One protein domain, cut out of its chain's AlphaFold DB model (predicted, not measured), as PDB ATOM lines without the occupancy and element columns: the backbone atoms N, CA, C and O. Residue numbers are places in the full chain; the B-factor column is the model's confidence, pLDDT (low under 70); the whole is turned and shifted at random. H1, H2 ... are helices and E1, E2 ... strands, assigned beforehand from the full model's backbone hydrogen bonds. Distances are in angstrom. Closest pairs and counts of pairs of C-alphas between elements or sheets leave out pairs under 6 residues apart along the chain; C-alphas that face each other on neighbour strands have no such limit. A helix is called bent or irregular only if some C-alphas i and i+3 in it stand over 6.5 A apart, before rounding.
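What this domain is: This is residues 55 to 160 of the 162 residues of an uncharacterized protein of Bradymonadaceae bacterium (UniProt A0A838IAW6). A small, strongly twisted and curled sheet of four antiparallel strands, E1 to E4, has the longest helix, H5, running across one of its faces, and a thin arm with H1 and H2 reaches away from this body. Residues 58 to 64 and 66 to 74 of the arm stick out free, and the arm makes much of the length; H3 and H4 fill the turn between it and H5. The 106 printed residues hold six named helices and four named strands, in the order H1 to H5, E1 to E4, H6; the sheet's order is E1, E2, E3, E4, and the class is mixed, helices and strands. The whole is loose, with a radius of gyration of the C-alphas of 16.6 A, and elongated, spanning 54 by 32 by 24 A.

Where its parts are: Find C-alpha 55 at (-56.362, -39.115, -4.473); from there H1 runs over residues 55 to 60. H1 is neither bent nor irregular, but only just: C-alphas 57 and 60 are 6.0 A apart. Next come H2, residues 62 to 69 and 11.1 A long, H3, residues 76 to 80, and H4, residues 83 to 87. At C-alpha 89, (-56.692, -22.369, -40.107), H5 begins; it runs to residue 102 and is 20.3 A long. After residues 103 to 121, with no named element, look for E1 at residues 122 to 125, then E2 at 129 to 138, 22.5 A, E3 at 141 to 146, 15.7 A, and E4 at 149 to 154, 16.4 A. H6, residues 157 to 160, ends at C-alpha 160, (-33.967, -41.028, -51.326).

How they stand to each other: Begin with the sheet, a meander, each strand the antiparallel neighbour of the one before; its edge strands are E1 and E4. Its three hairpins are E1 and E2, where N 123 and O 131 are 2.9 A apart, E2 and E3, with N 145 and O 132 at 2.8 A, and E3 and E4, with N 144 and O 151 at 2.8 A, each within hydrogen-bond range. E2 bends by 73 degrees at residue 135, and its pairing is staggered: residues 129 to 132 pair with E1, residues 132 to 138 with E3. Beside E1, residues 109 to 110 pair in parallel with residues 123 to 124. H5 is on the sheet at a height of 8.4 A, giving two layers, a helix on one face of a sheet. It lies over E2 and, only just, over E3 and E4, with 3 C-alphas falling on each; on the local plane it stands at 75 degrees to E2, across the strands. Its C-alphas come closest to E4 at Gln 92 and Gly 149, 5.3 A. H3 touches residues 95 to 99 of H5, closest at the C-alphas of Ile 80 and Leu 99, 6.9 A. H4 and H5 touch only at the corner, through residues 91 to 95 of H5, with the C-alphas of Glu 85 and Gly 91 4.3 A apart. H3 with residues 77 to 78 and H4 with residues 86 to 87 only graze the sheet. H1 and H2 are close but not clearly touching, and both are apart from H5. H6 is not on the sheet. Every O i to N i+4 pair is within hydrogen-bond range in H3 and H5; H1 has 0 of 2, with 1 of 3 at i+3, H2 has 1 of 4, with 1 of 5, H4 has 0 of 1, with 2 of 2, and H6 is too short for such a pair.

The domain as a whole: The two C-alphas farthest apart, those of Gly 56 and Ala 158, are 54.8 A apart. The printed part has no cut. The link from H5 to E1 is long, 19 residues. Mean pLDDT of the printed part is 79.3; look for values under 70 at residues 55 to 78 and 158 to 160.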
ATOM      1  N   GLU A  55     -56.752 -37.784  -4.960       50.16
ATOM      2  CA  GLU A  55     -56.362 -39.115  -4.473       50.16
ATOM      3  C   GLU A  55     -57.455 -40.197  -4.617       50.16
ATOM      4  O   GLU A  55     -57.154 -41.374  -4.826       50.16
ATOM      5  N   GLY A  56     -58.735 -39.806  -4.617       53.78
ATOM      6  CA  GLY A  56     -59.861 -40.724  -4.840       53.78
ATOM      7  C   GLY A  56     -59.993 -41.195  -6.295       53.78
ATOM      8  O   GLY A  56     -60.289 -42.364  -6.551       53.78
ATOM      9  N   ALA A  57     -59.706 -40.314  -7.260       51.00
ATOM     10  CA  ALA A  57     -59.877 -40.592  -8.688       51.00
ATOM     11  C   ALA A  57     -58.804 -41.547  -9.251       51.00
ATOM     12  O   ALA A  57     -59.077 -42.322 -10.172       51.00
ATOM     13  N   VAL A  58     -57.601 -41.552  -8.667       51.91
ATOM     14  CA  VAL A  58     -56.489 -42.445  -9.052       51.91
ATOM     15  C   VAL A  58     -56.800 -43.917  -8.761       51.91
ATOM     16  O   VAL A  58     -56.381 -44.809  -9.505       51.91
ATOM     17  N   ARG A  59     -57.554 -44.185  -7.692       58.03
ATOM     18  CA  ARG A  59     -57.724 -45.530  -7.129       58.03
ATOM     19  C   ARG A  59     -58.727 -46.400  -7.896       58.03
ATOM     20  O   ARG A  59     -58.575 -47.618  -7.909       58.03
ATOM     21  N   ALA A  60     -59.712 -45.798  -8.563       59.22
ATOM     22  CA  ALA A  60     -60.780 -46.530  -9.252       59.22
ATOM     23  C   ALA A  60     -60.424 -46.970 -10.687       59.22
ATOM     24  O   ALA A  60     -61.034 -47.902 -11.208       59.22
ATOM     25  N   ASN A  61     -59.448 -46.337 -11.352       58.34
ATOM     26  CA  ASN A  61     -59.043 -46.746 -12.702       58.34
ATOM     27  C   ASN A  61     -57.588 -46.346 -13.040       58.34
ATOM     28  O   ASN A  61     -57.354 -45.406 -13.809       58.34
ATOM     29  N   PRO A  62     -56.586 -47.077 -12.516       59.19
ATOM     30  CA  PRO A  62     -55.169 -46.735 -12.679       59.19
ATOM     31  C   PRO A  62     -54.677 -46.780 -14.139       59.19
ATOM     32  O   PRO A  62     -53.632 -46.214 -14.459       59.19
ATOM     33  N   LYS A  63     -55.429 -47.405 -15.058       56.84
ATOM     34  CA  LYS A  63     -55.071 -47.488 -16.486       56.84
ATOM     35  C   LYS A  63     -55.457 -46.243 -17.293       56.84
ATOM     36  O   LYS A  63     -54.872 -46.021 -18.350       56.84
ATOM     37  N   ARG A  64     -56.380 -45.403 -16.810       54.75
ATOM     38  CA  ARG A  64     -56.769 -44.166 -17.519       54.75
ATOM     39  C   ARG A  64     -55.739 -43.048 -17.365       54.75
ATOM     40  O   ARG A  64     -55.484 -42.324 -18.322       54.75
ATOM     41  N   MET A  65     -55.092 -42.937 -16.205       49.41
ATOM     42  CA  MET A  65     -54.090 -41.889 -15.978       49.41
ATOM     43  C   MET A  65     -52.746 -42.153 -16.651       49.41
ATOM     44  O   MET A  65     -52.088 -41.194 -17.045       49.41
ATOM     45  N   MET A  66     -52.324 -43.411 -16.833       53.34
ATOM     46  CA  MET A  66     -51.069 -43.674 -17.548       53.34
ATOM     47  C   MET A  66     -51.120 -43.155 -18.988       53.34
ATOM     48  O   MET A  66     -50.119 -42.630 -19.453       53.34
ATOM     49  N   VAL A  67     -52.271 -43.194 -19.666       53.03
ATOM     50  CA  VAL A  67     -52.427 -42.615 -21.015       53.03
ATOM     51  C   VAL A  67     -52.316 -41.083 -20.995       53.03
ATOM     52  O   VAL A  67     -51.677 -40.506 -21.872       53.03
ATOM     53  N   ALA A  68     -52.865 -40.422 -19.972       53.22
ATOM     54  CA  ALA A  68     -52.795 -38.966 -19.822       53.22
ATOM     55  C   ALA A  68     -51.408 -38.465 -19.363       53.22
ATOM     56  O   ALA A  68     -50.989 -37.368 -19.722       53.22
ATOM     57  N   GLN A  69     -50.674 -39.269 -18.587       50.25
ATOM     58  CA  GLN A  69     -49.373 -38.902 -18.019       50.25
ATOM     59  C   GLN A  69     -48.190 -39.257 -18.938       50.25
ATOM     60  O   GLN A  69     -47.179 -38.563 -18.902       50.25
ATOM     61  N   ARG A  70     -48.300 -40.279 -19.807       51.94
ATOM     62  CA  ARG A  70     -47.197 -40.693 -20.710       51.94
ATOM     63  C   ARG A  70     -46.875 -39.688 -21.816       51.94
ATOM     64  O   ARG A  70     -45.819 -39.802 -22.422       51.94
ATOM     65  N   ARG A  71     -47.759 -38.719 -22.069       55.22
ATOM     66  CA  ARG A  71     -47.534 -37.637 -23.042       55.22
ATOM     67  C   ARG A  71     -46.735 -36.462 -22.455       55.22
ATOM     68  O   ARG A  71     -46.412 -35.539 -23.183       55.22
ATOM     69  N   LYS A  72     -46.391 -36.480 -21.156       41.97
ATOM     70  CA  LYS A  72     -45.682 -35.386 -20.460       41.97
ATOM     71  C   LYS A  72     -44.158 -35.429 -20.659       41.97
ATOM     72  O   LYS A  72     -43.398 -35.464 -19.696       41.97
ATOM     73  N   ALA A  73     -43.722 -35.413 -21.909       38.03
ATOM     74  CA  ALA A  73     -42.372 -34.993 -22.300       38.03
ATOM     75  C   ALA A  73     -42.476 -34.211 -23.609       38.03
ATOM     76  O   ALA A  73     -41.785 -34.489 -24.582       38.03
ATOM     77  N   SER A  74     -43.456 -33.316 -23.633       46.56
ATOM     78  CA  SER A  74     -43.949 -32.732 -24.853       46.56
ATOM     79  C   SER A  74     -43.173 -31.451 -25.140       46.56
ATOM     80  O   SER A  74     -43.036 -30.611 -24.247       46.56
ATOM     81  N   SER A  75     -42.613 -31.331 -26.335       60.50
ATOM     82  CA  SER A  75     -41.692 -30.271 -26.730       60.50
ATOM     83  C   SER A  75     -42.168 -28.851 -26.409       60.50
ATOM     84  O   SER A  75     -43.349 -28.602 -26.185       60.50
ATOM     85  N   ILE A  76     -41.253 -27.874 -26.498       58.12
ATOM     86  CA  ILE A  76     -41.529 -26.427 -26.366       58.12
ATOM     87  C   ILE A  76     -42.810 -26.024 -27.118       58.12
ATOM     88  O   ILE A  76     -43.616 -25.261 -26.597       58.12
ATOM     89  N   ILE A  77     -43.036 -26.587 -28.306       65.75
ATOM     90  CA  ILE A  77     -44.245 -26.346 -29.096       65.75
ATOM     91  C   ILE A  77     -45.503 -26.916 -28.415       65.75
ATOM     92  O   ILE A  77     -46.478 -26.189 -28.248       65.75
ATOM     93  N   GLU A  78     -45.475 -28.164 -27.948       69.06
ATOM     94  CA  GLU A  78     -46.628 -28.836 -27.329       69.06
ATOM     95  C   GLU A  78     -47.055 -28.218 -25.985       69.06
ATOM     96  O   GLU A  78     -48.206 -28.350 -25.579       69.06
ATOM     97  N   GLY A  79     -46.155 -27.512 -25.290       73.31
ATOM     98  CA  GLY A  79     -46.508 -26.751 -24.084       73.31
ATOM     99  C   GLY A  79     -47.099 -25.364 -24.365       73.31
ATOM    100  O   GLY A  79     -47.727 -24.765 -23.492       73.31
ATOM    101  N   ILE A  80     -46.876 -24.811 -25.561       80.81
ATOM    102  CA  ILE A  80     -47.284 -23.443 -25.917       80.81
ATOM    103  C   ILE A  80     -48.634 -23.430 -26.636       80.81
ATOM    104  O   ILE A  80     -49.390 -22.463 -26.481       80.81
ATOM    105  N   ILE A  81     -48.930 -24.475 -27.406       85.06
ATOM    106  CA  ILE A  81     -50.132 -24.594 -28.231       85.06
ATOM    107  C   ILE A  81     -50.774 -25.968 -28.059       85.06
ATOM    108  O   ILE A  81     -50.089 -26.974 -27.905       85.06
ATOM    109  N   SER A  82     -52.106 -25.998 -28.074       83.50
ATOM    110  CA  SER A  82     -52.875 -27.239 -28.029       83.50
ATOM    111  C   SER A  82     -53.057 -27.805 -29.435       83.50
ATOM    112  O   SER A  82     -53.196 -27.063 -30.405       83.50
ATOM    113  N   ASP A  83     -53.116 -29.132 -29.543       79.31
ATOM    114  CA  ASP A  83     -53.344 -29.837 -30.815       79.31
ATOM    115  C   ASP A  83     -54.642 -29.380 -31.515       79.31
ATOM    116  O   ASP A  83     -54.698 -29.251 -32.733       79.31
ATOM    117  N   ALA A  84     -55.662 -29.002 -30.737       80.75
ATOM    118  CA  ALA A  84     -56.911 -28.447 -31.255       80.75
ATOM    119  C   ALA A  84     -56.717 -27.132 -32.037       80.75
ATOM    120  O   ALA A  84     -57.437 -26.881 -33.004       80.75
ATOM    121  N   GLU A  85     -55.738 -26.300 -31.660       83.31
ATOM    122  CA  GLU A  85     -55.422 -25.065 -32.390       83.31
ATOM    123  C   GLU A  85     -54.784 -25.356 -33.753       83.31
ATOM    124  O   GLU A  85     -54.894 -24.535 -34.656       83.31
ATOM    125  N   LEU A  86     -54.180 -26.531 -33.947       81.38
ATOM    126  CA  LEU A  86     -53.583 -26.921 -35.225       81.38
ATOM    127  C   LEU A  86     -54.615 -27.416 -36.250       81.38
ATOM    128  O   LEU A  86     -54.310 -27.459 -37.439       81.38
ATOM    129  N   VAL A  87     -55.840 -27.746 -35.832       86.31
ATOM    130  CA  VAL A  87     -56.882 -28.285 -36.728       86.31
ATOM    131  C   VAL A  87     -57.515 -27.199 -37.601       86.31
ATOM    132  O   VAL A  87     -57.777 -27.424 -38.780       86.31
ATOM    133  N   SER A  88     -57.761 -26.015 -37.037       88.62
ATOM    134  CA  SER A  88     -58.425 -24.906 -37.735       88.62
ATOM    135  C   SER A  88     -57.407 -23.907 -38.304       88.62
ATOM    136  O   SER A  88     -56.453 -23.571 -37.601       88.62
ATOM    137  N   PRO A  89     -57.604 -23.359 -39.520       88.00
ATOM    138  CA  PRO A  89     -56.692 -22.369 -40.107       88.00
ATOM    139  C   PRO A  89     -56.546 -21.094 -39.253       88.00
ATOM    140  O   PRO A  89     -55.441 -20.565 -39.085       88.00
ATOM    141  N   ASP A  90     -57.633 -20.627 -38.633       89.75
ATOM    142  CA  ASP A  90     -57.601 -19.506 -37.684       89.75
ATOM    143  C   ASP A  90     -56.825 -19.851 -36.408       89.75
ATOM    144  O   ASP A  90     -56.108 -19.015 -35.846       89.75
ATOM    145  N   GLY A  91     -56.959 -21.097 -35.950       89.81
ATOM    146  CA  GLY A  91     -56.209 -21.635 -34.819       89.81
ATOM    147  C   GLY A  91     -54.712 -21.673 -35.111       89.81
ATOM    148  O   GLY A  91     -53.925 -21.179 -34.307       89.81
ATOM    149  N   GLN A  92     -54.325 -22.140 -36.298       90.38
ATOM    150  CA  GLN A  92     -52.933 -22.239 -36.737       90.38
ATOM    151  C   GLN A  92     -52.251 -20.868 -36.756       90.38
ATOM    152  O   GLN A  92     -51.131 -20.712 -36.270       90.38
ATOM    153  N   SER A  93     -52.960 -19.847 -37.237       90.88
ATOM    154  CA  SER A  93     -52.464 -18.467 -37.285       90.88
ATOM    155  C   SER A  93     -52.244 -17.896 -35.875       90.88
ATOM    156  O   SER A  93     -51.250 -17.219 -35.599       90.88
ATOM    157  N   LYS A  94     -53.157 -18.190 -34.938       91.69
ATOM    158  CA  LYS A  94     -53.020 -17.818 -33.518       91.69
ATOM    159  C   LYS A  94     -51.880 -18.583 -32.843       91.69
ATOM    160  O   LYS A  94     -51.101 -17.980 -32.104       91.69
ATOM    161  N   ALA A  95     -51.764 -19.877 -33.121       90.81
ATOM    162  CA  ALA A  95     -50.717 -20.752 -32.618       90.81
ATOM    163  C   ALA A  95     -49.327 -20.268 -33.055       90.81
ATOM    164  O   ALA A  95     -48.436 -20.100 -32.220       90.81
ATOM    165  N   TRP A  96     -49.174 -19.921 -34.335       91.62
ATOM    166  CA  TRP A  96     -47.941 -19.347 -34.867       91.62
ATOM    167  C   TRP A  96     -47.577 -18.035 -34.165       91.62
ATOM    168  O   TRP A  96     -46.444 -17.872 -33.719       91.62
ATOM    169  N   LYS A  97     -48.541 -17.127 -33.951       91.19
ATOM    170  CA  LYS A  97     -48.302 -15.867 -33.217       91.19
ATOM    171  C   LYS A  97     -47.833 -16.101 -31.779       91.19
ATOM    172  O   LYS A  97     -46.992 -15.352 -31.286       91.19
ATOM    173  N   LYS A  98     -48.371 -17.112 -31.087       90.12
ATOM    174  CA  LYS A  98     -47.928 -17.476 -29.729       90.12
ATOM    175  C   LYS A  98     -46.491 -17.994 -29.730       90.12
ATOM    176  O   LYS A  98     -45.721 -17.610 -28.853       90.12
ATOM    177  N   LEU A  99     -46.136 -18.828 -30.707       87.94
ATOM    178  CA  LEU A  99     -44.781 -19.351 -30.859       87.94
ATOM    179  C   LEU A  99     -43.792 -18.246 -31.215       87.94
ATOM    180  O   LEU A  99     -42.791 -18.100 -30.524       87.94
ATOM    181  N   ASN A 100     -44.114 -17.409 -32.197       88.94
ATOM    182  CA  ASN A 100     -43.262 -16.308 -32.641       88.94
ATOM    183  C   ASN A 100     -42.963 -15.289 -31.522       88.94
ATOM    184  O   ASN A 100     -41.906 -14.679 -31.500       88.94
ATOM    185  N   LYS A 101     -43.872 -15.118 -30.552       88.12
ATOM    186  CA  LYS A 101     -43.629 -14.277 -29.363       88.12
ATOM    187  C   LYS A 101     -42.692 -14.910 -28.334       88.12
ATOM    188  O   LYS A 101     -42.075 -14.187 -27.561       88.12
ATOM    189  N   LYS A 102     -42.674 -16.241 -28.249       84.75
ATOM    190  CA  LYS A 102     -41.917 -16.996 -27.237       84.75
ATOM    191  C   LYS A 102     -40.571 -17.502 -27.742       84.75
ATOM    192  O   LYS A 102     -39.755 -17.920 -26.932       84.75
ATOM    193  N   SER A 103     -40.376 -17.526 -29.053       81.25
ATOM    194  CA  SER A 103     -39.180 -18.055 -29.694       81.25
ATOM    195  C   SER A 103     -38.385 -16.937 -30.345       81.25
ATOM    196  O   SER A 103     -38.944 -15.984 -30.887       81.25
ATOM    197  N   ASP A 104     -37.067 -17.068 -30.292       80.88
ATOM    198  CA  ASP A 104     -36.165 -16.119 -30.920       80.88
ATOM    199  C   ASP A 104     -36.039 -16.436 -32.410       80.88
ATOM    200  O   ASP A 104     -35.392 -17.406 -32.806       80.88
ATOM    201  N   VAL A 105     -36.616 -15.573 -33.246       76.69
ATOM    202  CA  VAL A 105     -36.524 -15.648 -34.716       76.69
ATOM    203  C   VAL A 105     -35.069 -15.660 -35.206       76.69
ATOM    204  O   VAL A 105     -34.770 -16.197 -36.266       76.69
ATOM    205  N   SER A 106     -34.135 -15.138 -34.410       77.44
ATOM    206  CA  SER A 106     -32.695 -15.157 -34.696       77.44
ATOM    207  C   SER A 106     -32.089 -16.566 -34.745       77.44
ATOM    208  O   SER A 106     -31.001 -16.738 -35.287       77.44
ATOM    209  N   LEU A 107     -32.766 -17.569 -34.176       82.06
ATOM    210  CA  LEU A 107     -32.358 -18.975 -34.246       82.06
ATOM    211  C   LEU A 107     -32.886 -19.680 -35.505       82.06
ATOM    212  O   LEU A 107     -32.602 -20.863 -35.695       82.06
ATOM    213  N   ALA A 108     -33.641 -18.978 -36.357       86.38
ATOM    214  CA  ALA A 108     -34.186 -19.545 -37.578       86.38
ATOM    215  C   ALA A 108     -33.069 -19.954 -38.542       86.38
ATOM    216  O   ALA A 108     -32.189 -19.168 -38.901       86.38
ATOM    217  N   ARG A 109     -33.125 -21.207 -38.985       89.44
ATOM    218  CA  ARG A 109     -32.227 -21.743 -40.005       89.44
ATOM    219  C   ARG A 109     -32.828 -21.517 -41.388       89.44
ATOM    220  O   ARG A 109     -34.024 -21.755 -41.562       89.44
ATOM    221  N   PRO A 110     -32.034 -21.106 -42.390       90.75
ATOM    222  CA  PRO A 110     -32.535 -21.001 -43.751       90.75
ATOM    223  C   PRO A 110     -32.986 -22.380 -44.245       90.75
ATOM    224  O   PRO A 110     -32.308 -23.384 -44.018       90.75
ATOM    225  N   TYR A 111     -34.135 -22.432 -44.912       90.25
ATOM    226  CA  TYR A 111     -34.663 -23.671 -45.466       90.25
ATOM    227  C   TYR A 111     -33.749 -24.228 -46.564       90.25
ATOM    228  O   TYR A 111     -33.507 -23.569 -47.577       90.25
ATOM    229  N   ASP A 112     -33.321 -25.478 -46.393       88.19
ATOM    230  CA  ASP A 112     -32.595 -26.252 -47.396       88.19
ATOM    231  C   ASP A 112     -33.245 -27.633 -47.562       88.19
ATOM    232  O   ASP A 112     -33.545 -28.337 -46.596       88.19
ATOM    233  N   ILE A 113     -33.447 -28.030 -48.816       87.25
ATOM    234  CA  ILE A 113     -34.041 -29.310 -49.207       87.25
ATOM    235  C   ILE A 113     -33.106 -30.502 -48.949       87.25
ATOM    236  O   ILE A 113     -33.560 -31.648 -48.874       87.25
ATOM    237  N   HIS A 114     -31.804 -30.244 -48.815       85.94
ATOM    238  CA  HIS A 114     -30.788 -31.249 -48.517       85.94
ATOM    239  C   HIS A 114     -30.517 -31.391 -47.018       85.94
ATOM    240  O   HIS A 114     -30.001 -32.425 -46.594       85.94
ATOM    241  N   ALA A 115     -30.904 -30.400 -46.213       83.81
ATOM    242  CA  ALA A 115     -30.736 -30.450 -44.771       83.81
ATOM    243  C   ALA A 115     -31.727 -31.430 -44.124       83.81
ATOM    244  O   ALA A 115     -32.861 -31.621 -44.581       83.81
ATOM    245  N   ALA A 116     -31.288 -32.059 -43.034       84.25
ATOM    246  CA  ALA A 116     -32.165 -32.806 -42.147       84.25
ATOM    247  C   ALA A 116     -32.793 -31.830 -41.145       84.25
ATOM    248  O   ALA A 116     -32.079 -31.130 -40.429       84.25
ATOM    249  N   LEU A 117     -34.122 -31.795 -41.112       86.38
ATOM    250  CA  LEU A 117     -34.888 -31.014 -40.147       86.38
ATOM    251  C   LEU A 117     -35.345 -31.935 -39.019       86.38
ATOM    252  O   LEU A 117     -35.698 -33.090 -39.261       86.38
ATOM    253  N   THR A 118     -35.340 -31.418 -37.795       85.88
ATOM    254  CA  THR A 118     -35.879 -32.108 -36.623       85.88
ATOM    255  C   THR A 118     -37.151 -31.423 -36.154       85.88
ATOM    256  O   THR A 118     -37.403 -30.256 -36.463       85.88
ATOM    257  N   GLU A 119     -37.956 -32.148 -35.387       86.38
ATOM    258  CA  GLU A 119     -39.079 -31.554 -34.666       86.38
ATOM    259  C   GLU A 119     -38.571 -30.393 -33.803       86.38
ATOM    260  O   GLU A 119     -37.444 -30.433 -33.299       86.38
ATOM    261  N   ASN A 120     -39.379 -29.337 -33.684       85.81
ATOM    262  CA  ASN A 120     -39.070 -28.127 -32.916       85.81
ATOM    263  C   ASN A 120     -38.004 -27.196 -33.481       85.81
ATOM    264  O   ASN A 120     -37.694 -26.198 -32.830       85.81
ATOM    265  N   ASP A 121     -37.486 -27.468 -34.677       87.62
ATOM    266  CA  ASP A 121     -36.594 -26.525 -35.344       87.62
ATOM    267  C   ASP A 121     -37.374 -25.309 -35.878       87.62
ATOM    268  O   ASP A 121     -38.575 -25.385 -36.182       87.62
ATOM    269  N   ILE A 122     -36.679 -24.177 -35.982       90.56
ATOM    270  CA  ILE A 122     -37.208 -22.930 -36.540       90.56
ATOM    271  C   ILE A 122     -36.600 -22.764 -37.924       90.56
ATOM    272  O   ILE A 122     -35.380 -22.758 -38.085       90.56
ATOM    273  N   VAL A 123     -37.452 -22.621 -38.930       91.19
ATOM    274  CA  VAL A 123     -37.043 -22.585 -40.331       91.19
ATOM    275  C   VAL A 123     -37.497 -21.283 -40.961       91.19
ATOM    276  O   VAL A 123     -38.669 -20.935 -40.867       91.19
ATOM    277  N   ASP A 124     -36.597 -20.595 -41.650       92.44
ATOM    278  CA  ASP A 124     -36.934 -19.455 -42.496       92.44
ATOM    279  C   ASP A 124     -37.024 -19.892 -43.962       92.44
ATOM    280  O   ASP A 124     -36.045 -20.336 -44.569       92.44
ATOM    281  N   HIS A 125     -38.226 -19.811 -44.530       91.25
ATOM    282  CA  HIS A 125     -38.502 -20.198 -45.905       91.25
ATOM    283  C   HIS A 125     -38.752 -18.955 -46.776       91.25
ATOM    284  O   HIS A 125     -39.677 -18.197 -46.494       91.25
ATOM    285  N   PRO A 126     -38.091 -18.790 -47.937       90.25
ATOM    286  CA  PRO A 126     -38.144 -17.544 -48.721       90.25
ATOM    287  C   PRO A 126     -39.551 -17.139 -49.196       90.25
ATOM    288  O   PRO A 126     -39.827 -15.965 -49.415       90.25
ATOM    289  N   ARG A 127     -40.459 -18.109 -49.370       90.62
ATOM    290  CA  ARG A 127     -41.858 -17.865 -49.775       90.62
ATOM    291  C   ARG A 127     -42.843 -17.708 -48.612       90.62
ATOM    292  O   ARG A 127     -43.898 -17.114 -48.803       90.62
ATOM    293  N   PHE A 128     -42.557 -18.305 -47.457       90.25
ATOM    294  CA  PHE A 128     -43.522 -18.420 -46.352       90.25
ATOM    295  C   PHE A 128     -43.069 -17.683 -45.087       90.25
ATOM    296  O   PHE A 128     -43.877 -17.498 -44.182       90.25
ATOM    297  N   GLY A 129     -41.809 -17.255 -45.039       91.62
ATOM    298  CA  GLY A 129     -41.157 -16.681 -43.875       91.62
ATOM    299  C   GLY A 129     -40.811 -17.731 -42.828       91.62
ATOM    300  O   GLY A 129     -40.577 -18.904 -43.130       91.62
ATOM    301  N   VAL A 130     -40.812 -17.278 -41.579       92.31
ATOM    302  CA  VAL A 130     -40.437 -18.056 -40.399       92.31
ATOM    303  C   VAL A 130     -41.538 -19.052 -40.044       92.31
ATOM    304  O   VAL A 130     -42.709 -18.689 -39.902       92.31
ATOM    305  N   GLY A 131     -41.163 -20.310 -39.852       92.31
ATOM    306  CA  GLY A 131     -42.056 -21.389 -39.458       92.31
ATOM    307  C   GLY A 131     -41.448 -22.315 -38.413       92.31
ATOM    308  O   GLY A 131     -40.234 -22.373 -38.226       92.31
ATOM    309  N   PHE A 132     -42.323 -23.051 -37.736       91.19
ATOM    310  CA  PHE A 132     -41.970 -23.963 -36.647       91.19
ATOM    311  C   PHE A 132     -42.279 -25.398 -37.042       91.19
ATOM    312  O   PHE A 132     -43.413 -25.698 -37.417       91.19
ATOM    313  N   VAL A 133     -41.299 -26.295 -36.958       91.25
ATOM    314  CA  VAL A 133     -41.515 -27.712 -37.273       91.25
ATOM    315  C   VAL A 133     -42.351 -28.353 -36.163       91.25
ATOM    316  O   VAL A 133     -41.877 -28.499 -35.038       91.25
ATOM    317  N   ILE A 134     -43.592 -28.733 -36.483       88.69
ATOM    318  CA  ILE A 134     -44.516 -29.383 -35.541       88.69
ATOM    319  C   ILE A 134     -44.142 -30.853 -35.383       88.69
ATOM    320  O   ILE A 134     -43.990 -31.332 -34.265       88.69
ATOM    321  N   GLN A 135     -44.015 -31.561 -36.507       86.06
ATOM    322  CA  GLN A 135     -43.842 -33.009 -36.516       86.06
ATOM    323  C   GLN A 135     -43.072 -33.476 -37.753       86.06
ATOM    324  O   GLN A 135     -43.199 -32.916 -38.850       86.06
ATOM    325  N   LEU A 136     -42.304 -34.553 -37.592       87.88
ATOM    326  CA  LEU A 136     -41.684 -35.279 -38.690       87.88
ATOM    327  C   LEU A 136     -42.657 -36.349 -39.227       87.88
ATOM    328  O   LEU A 136     -42.920 -37.352 -38.569       87.88
ATOM    329  N   LEU A 137     -43.183 -36.176 -40.445       85.88
ATOM    330  CA  LEU A 137     -44.051 -37.189 -41.076       85.88
ATOM    331  C   LEU A 137     -43.246 -38.383 -41.606       85.88
ATOM    332  O   LEU A 137     -43.736 -39.508 -41.690       85.88
ATOM    333  N   SER A 138     -42.036 -38.128 -42.092       83.94
ATOM    334  CA  SER A 138     -41.142 -39.108 -42.712       83.94
ATOM    335  C   SER A 138     -39.709 -38.572 -42.648       83.94
ATOM    336  O   SER A 138     -39.534 -37.360 -42.546       83.94
ATOM    337  N   PRO A 139     -38.666 -39.403 -42.819       83.25
ATOM    338  CA  PRO A 139     -37.279 -38.916 -42.840       83.25
ATOM    339  C   PRO A 139     -37.009 -37.846 -43.914       83.25
ATOM    340  O   PRO A 139     -36.044 -37.095 -43.805       83.25
ATOM    341  N   SER A 140     -37.862 -37.768 -44.943       87.50
ATOM    342  CA  SER A 140     -37.777 -36.778 -46.017       87.50
ATOM    343  C   SER A 140     -38.942 -35.778 -46.059       87.50
ATOM    344  O   SER A 140     -39.106 -35.074 -47.059       87.50
ATOM    345  N   LYS A 141     -39.846 -35.784 -45.071       90.06
ATOM    346  CA  LYS A 141     -41.046 -34.934 -45.084       90.06
ATOM    347  C   LYS A 141     -41.384 -34.450 -43.683       90.06
ATOM    348  O   LYS A 141     -41.541 -35.255 -42.770       90.06
ATOM    349  N   VAL A 142     -41.592 -33.146 -43.559       91.12
ATOM    350  CA  VAL A 142     -41.882 -32.478 -42.287       91.12
ATOM    351  C   VAL A 142     -43.115 -31.599 -42.383       91.12
ATOM    352  O   VAL A 142     -43.451 -31.107 -43.462       91.12
ATOM    353  N   GLU A 143     -43.789 -31.415 -41.255       91.56
ATOM    354  CA  GLU A 143     -44.910 -30.495 -41.100       91.56
ATOM    355  C   GLU A 143     -44.442 -29.244 -40.368       91.56
ATOM    356  O   GLU A 143     -43.915 -29.319 -39.258       91.56
ATOM    357  N   VAL A 144     -44.618 -28.089 -41.004       91.94
ATOM    358  CA  VAL A 144     -44.149 -26.800 -40.500       91.94
ATOM    359  C   VAL A 144     -45.325 -25.842 -40.393       91.94
ATOM    360  O   VAL A 144     -46.074 -25.652 -41.351       91.94
ATOM    361  N   LEU A 145     -45.488 -25.237 -39.223       92.44
ATOM    362  CA  LEU A 145     -46.469 -24.197 -38.962       92.44
ATOM    363  C   LEU A 145     -45.932 -22.842 -39.412       92.44
ATOM    364  O   LEU A 145     -44.947 -22.358 -38.856       92.44
ATOM    365  N   PHE A 146     -46.614 -22.215 -40.362       93.62
ATOM    366  CA  PHE A 146     -46.369 -20.836 -40.783       93.62
ATOM    367  C   PHE A 146     -47.522 -19.929 -40.353       93.62
ATOM    368  O   PHE A 146     -48.581 -20.404 -39.947       93.62
ATOM    369  N   GLU A 147     -47.353 -18.619 -40.531       91.19
ATOM    370  CA  GLU A 147     -48.438 -17.650 -40.340       91.19
ATOM    371  C   GLU A 147     -49.648 -17.958 -41.240       91.19
ATOM    372  O   GLU A 147     -50.787 -17.860 -40.803       91.19
ATOM    373  N   SER A 148     -49.399 -18.412 -42.474       90.19
ATOM    374  CA  SER A 148     -50.436 -18.856 -43.422       90.19
ATOM    375  C   SER A 148     -51.087 -20.201 -43.050       90.19
ATOM    376  O   SER A 148     -52.014 -20.621 -43.745       90.19
ATOM    377  N   GLY A 149     -50.579 -20.908 -42.037       90.12
ATOM    378  CA  GLY A 149     -51.028 -22.241 -41.637       90.12
ATOM    379  C   GLY A 149     -49.963 -23.332 -41.781       90.12
ATOM    380  O   GLY A 149     -48.808 -23.078 -42.133       90.12
ATOM    381  N   THR A 150     -50.353 -24.575 -41.510       91.75
ATOM    382  CA  THR A 150     -49.475 -25.750 -41.590       91.75
ATOM    383  C   THR A 150     -49.180 -26.126 -43.037       91.75
ATOM    384  O   THR A 150     -50.092 -26.298 -43.851       91.75
ATOM    385  N   LYS A 151     -47.901 -26.294 -43.375       92.31
ATOM    386  CA  LYS A 151     -47.459 -26.764 -44.689       92.31
ATOM    387  C   LYS A 151     -46.497 -27.928 -44.554       92.31
ATOM    388  O   LYS A 151     -45.684 -27.999 -43.639       92.31
ATOM    389  N   ARG A 152     -46.577 -28.835 -45.524       92.06
ATOM    390  CA  ARG A 152     -45.689 -29.990 -45.615       92.06
ATOM    391  C   ARG A 152     -44.516 -29.651 -46.515       92.06
ATOM    392  O   ARG A 152     -44.721 -29.332 -47.685       92.06
ATOM    393  N   LEU A 153     -43.311 -29.741 -45.973       90.25
ATOM    394  CA  LEU A 153     -42.071 -29.484 -46.694       90.25
ATOM    395  C   LEU A 153     -41.286 -30.779 -46.887       90.25
ATOM    396  O   LEU A 153     -41.409 -31.727 -46.109       90.25
ATOM    397  N   ALA A 154     -40.510 -30.829 -47.966       88.62
ATOM    398  CA  ALA A 154     -39.597 -31.929 -48.227       88.62
ATOM    399  C   ALA A 154     -38.221 -31.581 -47.660       88.62
ATOM    400  O   ALA A 154     -37.723 -30.485 -47.875       88.62
ATOM    401  N   CYS A 155     -37.593 -32.525 -46.979       87.25
ATOM    402  CA  CYS A 155     -36.235 -32.388 -46.460       87.25
ATOM    403  C   CYS A 155     -35.415 -33.611 -46.864       87.25
ATOM    404  O   CYS A 155     -35.976 -34.608 -47.326       87.25
ATOM    405  N   ASN A 156     -34.097 -33.549 -46.676       84.31
ATOM    406  CA  ASN A 156     -33.195 -34.687 -46.845       84.31
ATOM    407  C   ASN A 156     -33.428 -35.505 -48.142       84.31
ATOM    408  O   ASN A 156     -33.511 -36.736 -48.124       84.31
ATOM    409  N   GLN A 157     -33.569 -34.840 -49.297       74.38
ATOM    410  CA  GLN A 157     -33.795 -35.558 -50.564       74.38
ATOM    411  C   GLN A 157     -32.589 -36.394 -51.022       74.38
ATOM    412  O   GLN A 157     -32.756 -37.311 -51.826       74.38
ATOM    413  N   ALA A 158     -31.396 -36.123 -50.485       67.69
ATOM    414  CA  ALA A 158     -30.178 -36.866 -50.797       67.69
ATOM    415  C   ALA A 158     -30.277 -38.355 -50.415       67.69
ATOM    416  O   ALA A 158     -29.773 -39.208 -51.138       67.69
ATOM    417  N   ALA A 159     -30.987 -38.688 -49.331       62.00
ATOM    418  CA  ALA A 159     -31.125 -40.066 -48.859       62.00
ATOM    419  C   ALA A 159     -32.107 -40.924 -49.682       62.00
ATOM    420  O   ALA A 159     -32.141 -42.139 -49.516       62.00
ATOM    421  N   ARG A 160     -32.925 -40.319 -50.559       59.34
ATOM    422  CA  ARG A 160     -33.967 -41.028 -51.326       59.34
ATOM    423  C   ARG A 160     -33.467 -41.602 -52.661       59.34
ATOM    424  O   ARG A 160     -34.158 -42.430 -53.245       59.34
TER     425      ARG A 160